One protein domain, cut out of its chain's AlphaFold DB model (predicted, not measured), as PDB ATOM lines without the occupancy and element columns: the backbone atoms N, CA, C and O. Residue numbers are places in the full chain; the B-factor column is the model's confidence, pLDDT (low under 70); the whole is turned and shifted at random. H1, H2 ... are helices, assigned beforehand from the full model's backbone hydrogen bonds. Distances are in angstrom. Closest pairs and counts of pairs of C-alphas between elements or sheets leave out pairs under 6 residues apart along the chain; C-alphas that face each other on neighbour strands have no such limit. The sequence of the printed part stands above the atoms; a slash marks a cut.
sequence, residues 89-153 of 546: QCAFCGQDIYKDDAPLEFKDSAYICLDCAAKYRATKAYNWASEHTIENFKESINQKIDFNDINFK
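AT A GLANCE: This is residues 89 to 153 of the 546 residues of the protein "DUF4428 domain-containing protein" of Lactobacillus sp. ESL0225 (UniProt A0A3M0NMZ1). You will find little regular structure here: a long looped stretch, residues 89 to 113, folds back on itself where residues 104 to 105 pair antiparallel with residues 111 to 112, and three short helices, H1, H2 and H3, follow it. The printed part has 65 residues with no named strand, and the class is all helix, with under half of the residues in named elements. It is compact, with a radius of gyration of the C-alphas of 10.8 A and spans of 30 by 22 by 21 A.

IN THESE COORDINATES: Find C-alpha 114 at (197.858, 134.016, 151.258); from there H1 runs to residue 119. H2 holds residues 126 to 131. H3, residues 134 to 142, is 12.9 A long and ends at C-alpha 142, (183.751, 141.346, 161.887).

HOW THE PARTS SIT: Look at Ala 129 and Phe 137, whose C-alphas, 7.9 A apart, are the closest of H2 and H3. These helices are close but not clearly touching, at a steep tilt of 64 degrees, opposite ways. H1 is apart from H2 and H3. In H1, H2 and H3 every O i to N i+4 pair is within hydrogen-bond range.

THE WHOLE: The C-alphas farthest apart, of Asp 96 and Lys 153, are 32.7 A apart. The printed part has no cut. The link from H2 to H3 is tight. Find pLDDT under 70 at residues 99 to 101, 145 and 148 to 153.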
ATOM      1  N   GLN A  89     205.429 143.306 155.080       86.69
ATOM      2  CA  GLN A  89     204.977 142.377 156.113       86.69
ATOM      3  C   GLN A  89     203.455 142.283 156.095       86.69
ATOM      4  O   GLN A  89     202.762 143.281 155.902       86.69
ATOM      5  N   CYS A  90     202.934 141.078 156.308       86.75
ATOM      6  CA  CYS A  90     201.505 140.832 156.396       86.75
ATOM      7  C   CYS A  90     200.894 141.633 157.549       86.75
ATOM      8  O   CYS A  90     201.266 141.444 158.707       86.75
ATOM      9  N   ALA A  91     199.880 142.442 157.249       89.25
ATOM     10  CA  ALA A  91     199.204 143.304 158.217       89.25
ATOM     11  C   ALA A  91     198.458 142.549 159.340       89.25
ATOM     12  O   ALA A  91     198.019 143.170 160.307       89.25
ATOM     13  N   PHE A  92     198.295 141.223 159.226       84.56
ATOM     14  CA  PHE A  92     197.615 140.387 160.225       84.56
ATOM     15  C   PHE A  92     198.555 139.517 161.054       84.56
ATOM     16  O   PHE A  92     198.366 139.402 162.262       84.56
ATOM     17  N   CYS A  93     199.524 138.856 160.419       80.94
ATOM     18  CA  CYS A  93     200.401 137.900 161.099       80.94
ATOM     19  C   CYS A  93     201.863 138.351 161.182       80.94
ATOM     20  O   CYS A  93     202.669 137.648 161.787       80.94
ATOM     21  N   GLY A  94     202.224 139.482 160.568       77.50
ATOM     22  CA  GLY A  94     203.597 139.992 160.538       77.50
ATOM     23  C   GLY A  94     204.572 139.147 159.712       77.50
ATOM     24  O   GLY A  94     205.774 139.370 159.784       77.50
ATOM     25  N   GLN A  95     204.086 138.160 158.951       77.19
ATOM     26  CA  GLN A  95     204.915 137.350 158.057       77.19
ATOM     27  C   GLN A  95     205.478 138.210 156.925       77.19
ATOM     28  O   GLN A  95     204.723 138.939 156.284       77.19
ATOM     29  N   ASP A  96     206.773 138.081 156.658       77.94
ATOM     30  CA  ASP A  96     207.419 138.680 155.492       77.94
ATOM     31  C   ASP A  96     206.786 138.147 154.195       77.94
ATOM     32  O   ASP A  96     206.602 136.941 154.029       77.94
ATOM     33  N   ILE A  97     206.436 139.062 153.296       77.31
ATOM     34  CA  ILE A  97     205.814 138.791 152.000       77.31
ATOM     35  C   ILE A  97     206.854 139.042 150.915       77.31
ATOM     36  O   ILE A  97     207.479 140.105 150.875       77.31
ATOM     37  N   TYR A  98     207.010 138.086 150.008       78.56
ATOM     38  CA  TYR A  98     207.862 138.181 148.832       78.56
ATOM     39  C   TYR A  98     207.021 138.381 147.570       78.56
ATOM     40  O   TYR A  98     205.827 138.086 147.525       78.56
ATOM     41  N   LYS A  99     207.654 138.902 146.514       68.88
ATOM     42  CA  LYS A  99     206.985 139.249 145.250       68.88
ATOM     43  C   LYS A  99     206.224 138.076 144.615       68.88
ATOM     44  O   LYS A  99     205.190 138.298 143.993       68.88
ATOM     45  N   ASP A 100     206.709 136.852 144.805       65.12
ATOM     46  CA  ASP A 100     206.135 135.644 144.203       65.12
ATOM     47  C   ASP A 100     205.060 134.971 145.082       65.12
ATOM     48  O   ASP A 100     204.439 134.004 144.649       65.12
ATOM     49  N   ASP A 101     204.777 135.505 146.279       68.25
ATOM     50  CA  ASP A 101     203.802 134.931 147.225       68.25
ATOM     51  C   ASP A 101     202.337 135.239 146.860       68.25
ATOM     52  O   ASP A 101     201.418 134.836 147.578       68.25
ATOM     53  N   ALA A 102     202.110 135.976 145.764       76.62
ATOM     54  CA  ALA A 102     200.798 136.432 145.293       76.62
ATOM     55  C   ALA A 102     199.893 137.007 146.417       76.62
ATOM     56  O   ALA A 102     198.757 136.544 146.595       76.62
ATOM     57  N   PRO A 103     200.380 137.996 147.197       84.25
ATOM     58  CA  PRO A 103     199.635 138.566 148.318       84.25
ATOM     59  C   PRO A 103     198.391 139.341 147.859       84.25
ATOM     60  O   PRO A 103     198.294 139.776 146.710       84.25
ATOM     61  N   LEU A 104     197.453 139.573 148.783       87.38
ATOM     62  CA  LEU A 104     196.420 140.594 148.585       87.38
ATOM     63  C   LEU A 104     197.021 141.967 148.868       87.38
ATOM     64  O   LEU A 104     197.460 142.222 149.990       87.38
ATOM     65  N   GLU A 105     197.007 142.830 147.861       90.12
ATOM     66  CA  GLU A 105     197.417 144.229 147.951       90.12
ATOM     67  C   GLU A 105     196.186 145.129 148.083       90.12
ATOM     68  O   GLU A 105     195.238 145.025 147.298       90.12
ATOM     69  N   PHE A 106     196.202 145.998 149.091       90.50
ATOM     70  CA  PHE A 106     195.128 146.939 149.385       90.50
ATOM     71  C   PHE A 106     195.403 148.319 148.784       90.50
ATOM     72  O   PHE A 106     196.544 148.671 148.481       90.50
ATOM     73  N   LYS A 107     194.359 149.140 148.649       89.12
ATOM     74  CA  LYS A 107     194.447 150.509 148.108       89.12
ATOM     75  C   LYS A 107     195.421 151.417 148.872       89.12
ATOM     76  O   LYS A 107     195.973 152.351 148.296       89.12
ATOM     77  N   ASP A 108     195.608 151.170 150.165       90.44
ATOM     78  CA  ASP A 108     196.547 151.866 151.054       90.44
ATOM     79  C   ASP A 108     197.949 151.228 151.081       90.44
ATOM     80  O   ASP A 108     198.748 151.527 151.968       90.44
ATOM     81  N   SER A 109     198.254 150.360 150.110       88.31
ATOM     82  CA  SER A 109     199.520 149.623 149.997       88.31
ATOM     83  C   SER A 109     199.820 148.701 151.186       88.31
ATOM     84  O   SER A 109     200.966 148.295 151.386       88.31
ATOM     85  N   ALA A 110     198.808 148.342 151.980       91.50
ATOM     86  CA  ALA A 110     198.923 147.252 152.935       91.50
ATOM     87  C   ALA A 110     198.852 145.896 152.216       91.50
ATOM     88  O   ALA A 110     198.180 145.751 151.193       91.50
ATOM     89  N   TYR A 111     199.513 144.885 152.782       90.88
ATOM     90  CA  TYR A 111     199.535 143.535 152.220       90.88
ATOM     91  C   TYR A 111     199.045 142.497 153.227       90.88
ATOM     92  O   TYR A 111     199.319 142.580 154.427       90.88
ATOM     93  N   ILE A 112     198.358 141.471 152.726       90.06
ATOM     94  CA  ILE A 112     197.993 140.277 153.492       90.06
ATOM     95  C   ILE A 112     198.561 139.038 152.796       90.06
ATOM     96  O   ILE A 112     198.414 138.877 151.584       90.06
ATOM     97  N   CYS A 113     199.188 138.144 153.567       84.56
ATOM     98  CA  CYS A 113     199.693 136.872 153.052       84.56
ATOM     99  C   CYS A 113     198.553 135.914 152.666       84.56
ATOM    100  O   CYS A 113     197.443 135.986 153.204       84.56
ATOM    101  N   LEU A 114     198.844 134.968 151.773       80.69
ATOM    102  CA  LEU A 114     197.858 134.016 151.258       80.69
ATOM    103  C   LEU A 114     197.160 133.211 152.369       80.69
ATOM    104  O   LEU A 114     195.954 132.980 152.290       80.69
ATOM    105  N   ASP A 115     197.875 132.853 153.437       76.75
ATOM    106  CA  ASP A 115     197.309 132.112 154.571       76.75
ATOM    107  C   ASP A 115     196.290 132.943 155.360       76.75
ATOM    108  O   ASP A 115     195.216 132.453 155.721       76.75
ATOM    109  N   CYS A 116     196.583 134.224 155.600       84.50
ATOM    110  CA  CYS A 116     195.633 135.132 156.240       84.50
ATOM    111  C   CYS A 116     194.432 135.406 155.325       84.50
ATOM    112  O   CYS A 116     193.299 135.421 155.804       84.50
ATOM    113  N   ALA A 117     194.645 135.536 154.013       83.56
ATOM    114  CA  ALA A 117     193.556 135.638 153.047       83.56
ATOM    115  C   ALA A 117     192.667 134.379 153.062       83.56
ATOM    116  O   ALA A 117     191.444 134.485 153.095       83.56
ATOM    117  N   ALA A 118     193.255 133.180 153.106       79.12
ATOM    118  CA  ALA A 118     192.526 131.914 153.194       79.12
ATOM    119  C   ALA A 118     191.728 131.790 154.494       79.12
ATOM    120  O   ALA A 118     190.555 131.410 154.456       79.12
ATOM    121  N   LYS A 119     192.323 132.183 155.626       83.19
ATOM    122  CA  LYS A 119     191.663 132.195 156.938       83.19
ATOM    123  C   LYS A 119     190.364 133.006 156.929       83.19
ATOM    124  O   LYS A 119     189.390 132.589 157.550       83.19
ATOM    125  N   TYR A 120     190.340 134.129 156.213       82.62
ATOM    126  CA  TYR A 120     189.174 135.011 156.110       82.62
ATOM    127  C   TYR A 120     188.379 134.833 154.809       82.62
ATOM    128  O   TYR A 120     187.604 135.707 154.444       82.62
ATOM    129  N   ARG A 121     188.561 133.705 154.103       81.19
ATOM    130  CA  ARG A 121     187.868 133.388 152.840       81.19
ATOM    131  C   ARG A 121     187.962 134.510 151.793       81.19
ATOM    132  O   ARG A 121     186.989 134.806 151.116       81.19
ATOM    133  N   ALA A 122     189.142 135.108 151.648       83.50
ATOM    134  CA  ALA A 122     189.422 136.240 150.764       83.50
ATOM    135  C   ALA A 122     190.459 135.945 149.671       83.50
ATOM    136  O   ALA A 122     190.966 136.856 149.027       83.50
ATOM    137  N   THR A 123     190.769 134.677 149.405       79.62
ATOM    138  CA  THR A 123     191.785 134.276 148.413       79.62
ATOM    139  C   THR A 123     191.491 134.721 146.981       79.62
ATOM    140  O   THR A 123     192.385 134.671 146.145       79.62
ATOM    141  N   LYS A 124     190.263 135.158 146.674       80.25
ATOM    142  CA  LYS A 124     189.872 135.694 145.360       80.25
ATOM    143  C   LYS A 124     189.580 137.199 145.365       80.25
ATOM    144  O   LYS A 124     189.157 137.737 144.345       80.25
ATOM    145  N   ALA A 125     189.813 137.888 146.479       82.19
ATOM    146  CA  ALA A 125     189.364 139.261 146.705       82.19
ATOM    147  C   ALA A 125     190.275 140.348 146.095       82.19
ATOM    148  O   ALA A 125     190.249 141.482 146.561       82.19
ATOM    149  N   TYR A 126     191.071 140.042 145.065       81.25
ATOM    150  CA  TYR A 126     192.081 140.959 144.510       81.25
ATOM    151  C   TYR A 126     191.497 142.308 144.058       81.25
ATOM    152  O   TYR A 126     192.006 143.358 144.436       81.25
ATOM    153  N   ASN A 127     190.385 142.290 143.313       77.25
ATOM    154  CA  ASN A 127     189.736 143.521 142.844       77.25
ATOM    155  C   ASN A 127     189.159 144.334 144.007       77.25
ATOM    156  O   ASN A 127     189.328 145.548 144.062       77.25
ATOM    157  N   TRP A 128     188.519 143.656 144.962       83.81
ATOM    158  CA  TRP A 128     187.956 144.310 146.139       83.81
ATOM    159  C   TRP A 128     189.057 144.966 146.979       83.81
ATOM    160  O   TRP A 128     188.942 146.141 147.320       83.81
ATOM    161  N   ALA A 129     190.155 144.245 147.235       83.56
ATOM    162  CA  ALA A 129     191.308 144.756 147.969       83.56
ATOM    163  C   ALA A 129     191.933 145.971 147.265       83.56
ATOM    164  O   ALA A 129     192.183 146.980 147.915       83.56
ATOM    165  N   SER A 130     192.061 145.948 145.933       81.62
ATOM    166  CA  SER A 130     192.624 147.076 145.171       81.62
ATOM    167  C   SER A 130     191.824 148.385 145.291       81.62
ATOM    168  O   SER A 130     192.356 149.471 145.064       81.62
ATOM    169  N   GLU A 131     190.550 148.300 145.687       79.69
ATOM    170  CA  GLU A 131     189.646 149.445 145.829       79.69
ATOM    171  C   GLU A 131     189.413 149.866 147.295       79.69
ATOM    172  O   GLU A 131     188.900 150.963 147.542       79.69
ATOM    173  N   HIS A 132     189.830 149.047 148.271       83.69
ATOM    174  CA  HIS A 132     189.544 149.219 149.702       83.69
ATOM    175  C   HIS A 132     190.820 149.235 150.560       83.69
ATOM    176  O   HIS A 132     191.882 148.787 150.140       83.69
ATOM    177  N   THR A 133     190.727 149.786 151.770       91.94
ATOM    178  CA  THR A 133     191.827 149.828 152.751       91.94
ATOM    179  C   THR A 133     191.855 148.563 153.609       91.94
ATOM    180  O   THR A 133     190.870 147.818 153.683       91.94
ATOM    181  N   ILE A 134     192.964 148.336 154.314       87.50
ATOM    182  CA  ILE A 134     193.077 147.215 155.256       87.50
ATOM    183  C   ILE A 134     192.104 147.351 156.441       87.50
ATOM    184  O   ILE A 134     191.587 146.350 156.940       87.50
ATOM    185  N   GLU A 135     191.774 148.573 156.859       88.00
ATOM    186  CA  GLU A 135     190.752 148.846 157.878       88.00
ATOM    187  C   GLU A 135     189.350 148.449 157.411       88.00
ATOM    188  O   GLU A 135     188.642 147.774 158.163       88.00
ATOM    189  N   ASN A 136     188.984 148.741 156.157       83.38
ATOM    190  CA  ASN A 136     187.709 148.291 155.585       83.38
ATOM    191  C   ASN A 136     187.611 146.757 155.605       83.38
ATOM    192  O   ASN A 136     186.547 146.192 155.862       83.38
ATOM    193  N   PHE A 137     188.727 146.067 155.357       84.50
ATOM    194  CA  PHE A 137     188.796 144.607 155.416       84.50
ATOM    195  C   PHE A 137     188.625 144.069 156.838       84.50
ATOM    196  O   PHE A 137     187.851 143.137 157.049       84.50
ATOM    197  N   LYS A 138     189.290 144.680 157.829       85.38
ATOM    198  CA  LYS A 138     189.129 144.322 159.249       85.38
ATOM    199  C   LYS A 138     187.680 144.494 159.715       85.38
ATOM    200  O   LYS A 138     187.160 143.625 160.410       85.38
ATOM    201  N   GLU A 139     187.022 145.577 159.310       82.25
ATOM    202  CA  GLU A 139     185.614 145.827 159.634       82.25
ATOM    203  C   GLU A 139     184.682 144.799 158.970       82.25
ATOM    204  O   GLU A 139     183.811 144.226 159.623       82.25
ATOM    205  N   SER A 140     184.941 144.478 157.704       78.00
ATOM    206  CA  SER A 140     184.182 143.491 156.926       78.00
ATOM    207  C   SER A 140     184.320 142.056 157.469       78.00
ATOM    208  O   SER A 140     183.357 141.287 157.464       78.00
ATOM    209  N   ILE A 141     185.490 141.690 158.011       77.12
ATOM    210  CA  ILE A 141     185.698 140.404 158.699       77.12
ATOM    211  C   ILE A 141     184.787 140.280 159.927       77.12
ATOM    212  O   ILE A 141     184.206 139.216 160.154       77.12
ATOM    213  N   ASN A 142     184.621 141.356 160.704       74.31
ATOM    214  CA  ASN A 142     183.751 141.346 161.887       74.31
ATOM    215  C   ASN A 142     182.280 141.091 161.523       74.31
ATOM    216  O   ASN A 142     181.524 140.553 162.331       74.31
ATOM    217  N   GLN A 143     181.894 141.412 160.288       70.19
ATOM    218  CA  GLN A 143     180.560 141.184 159.734       70.19
ATOM    219  C   GLN A 143     180.392 139.790 159.096       70.19
ATOM    220  O   GLN A 143     179.326 139.485 158.569       70.19
ATOM    221  N   LYS A 144     181.407 138.910 159.181       70.00
ATOM    222  CA  LYS A 144     181.402 137.528 158.651       70.00
ATOM    223  C   LYS A 144     181.116 137.428 157.145       70.00
ATOM    224  O   LYS A 144     180.495 136.466 156.694       70.00
ATOM    225  N   ILE A 145     181.586 138.400 156.371       69.38
ATOM    226  CA  ILE A 145     181.449 138.408 154.910       69.38
ATOM    227  C   ILE A 145     182.300 137.286 154.290       69.38
ATOM    228  O   ILE A 145     183.455 137.089 154.673       69.38
ATOM    229  N   ASP A 146     181.741 136.558 153.316       72.44
ATOM    230  CA  ASP A 146     182.479 135.585 152.498       72.44
ATOM    231  C   ASP A 146     182.962 136.244 151.200       72.44
ATOM    232  O   ASP A 146     182.232 136.349 150.213       72.44
ATOM    233  N   PHE A 147     184.213 136.698 151.192       71.31
ATOM    234  CA  PHE A 147     184.794 137.406 150.049       71.31
ATOM    235  C   PHE A 147     185.037 136.512 148.827       71.31
ATOM    236  O   PHE A 147     185.230 137.018 147.723       71.31
ATOM    237  N   ASN A 148     185.019 135.187 148.993       66.44
ATOM    238  CA  ASN A 148     185.178 134.238 147.898       66.44
ATOM    239  C   ASN A 148     183.863 133.991 147.139       66.44
ATOM    240  O   ASN A 148     183.925 133.557 145.985       66.44
ATOM    241  N   ASP A 149     182.714 134.293 147.759       61.88
ATOM    242  CA  ASP A 149     181.378 134.270 147.138       61.88
ATOM    243  C   ASP A 149     181.021 135.590 146.441       61.88
ATOM    244  O   ASP A 149     180.069 135.639 145.655       61.88
ATOM    245  N   ILE A 150     181.840 136.634 146.620       59.34
ATOM    246  CA  ILE A 150     181.828 137.854 145.802       59.34
ATOM    247  C   ILE A 150     182.429 137.515 144.424       59.34
ATOM    248  O   ILE A 150     183.492 137.972 144.006       59.34
ATOM    249  N   ASN A 151     181.755 136.622 143.706       42.53
ATOM    250  CA  ASN A 151     182.041 136.270 142.328       42.53
ATOM    251  C   ASN A 151     181.762 137.499 141.461       42.53
ATOM    252  O   ASN A 151     180.605 137.890 141.393       42.53
ATOM    253  N   PHE A 152     182.799 138.062 140.824       43.38
ATOM    254  CA  PHE A 152     182.927 138.818 139.549       43.38
ATOM    255  C   PHE A 152     181.704 139.406 138.782       43.38
ATOM    256  O   PHE A 152     181.851 139.849 137.642       43.38
ATOM    257  N   LYS A 153     180.506 139.485 139.351       34.94
ATOM    258  CA  LYS A 153     179.305 140.098 138.792       34.94
ATOM    259  C   LYS A 153     178.816 141.146 139.780       34.94
ATOM    260  O   LYS A 153     178.359 140.828 140.869       34.94
TER     261      LYS A 153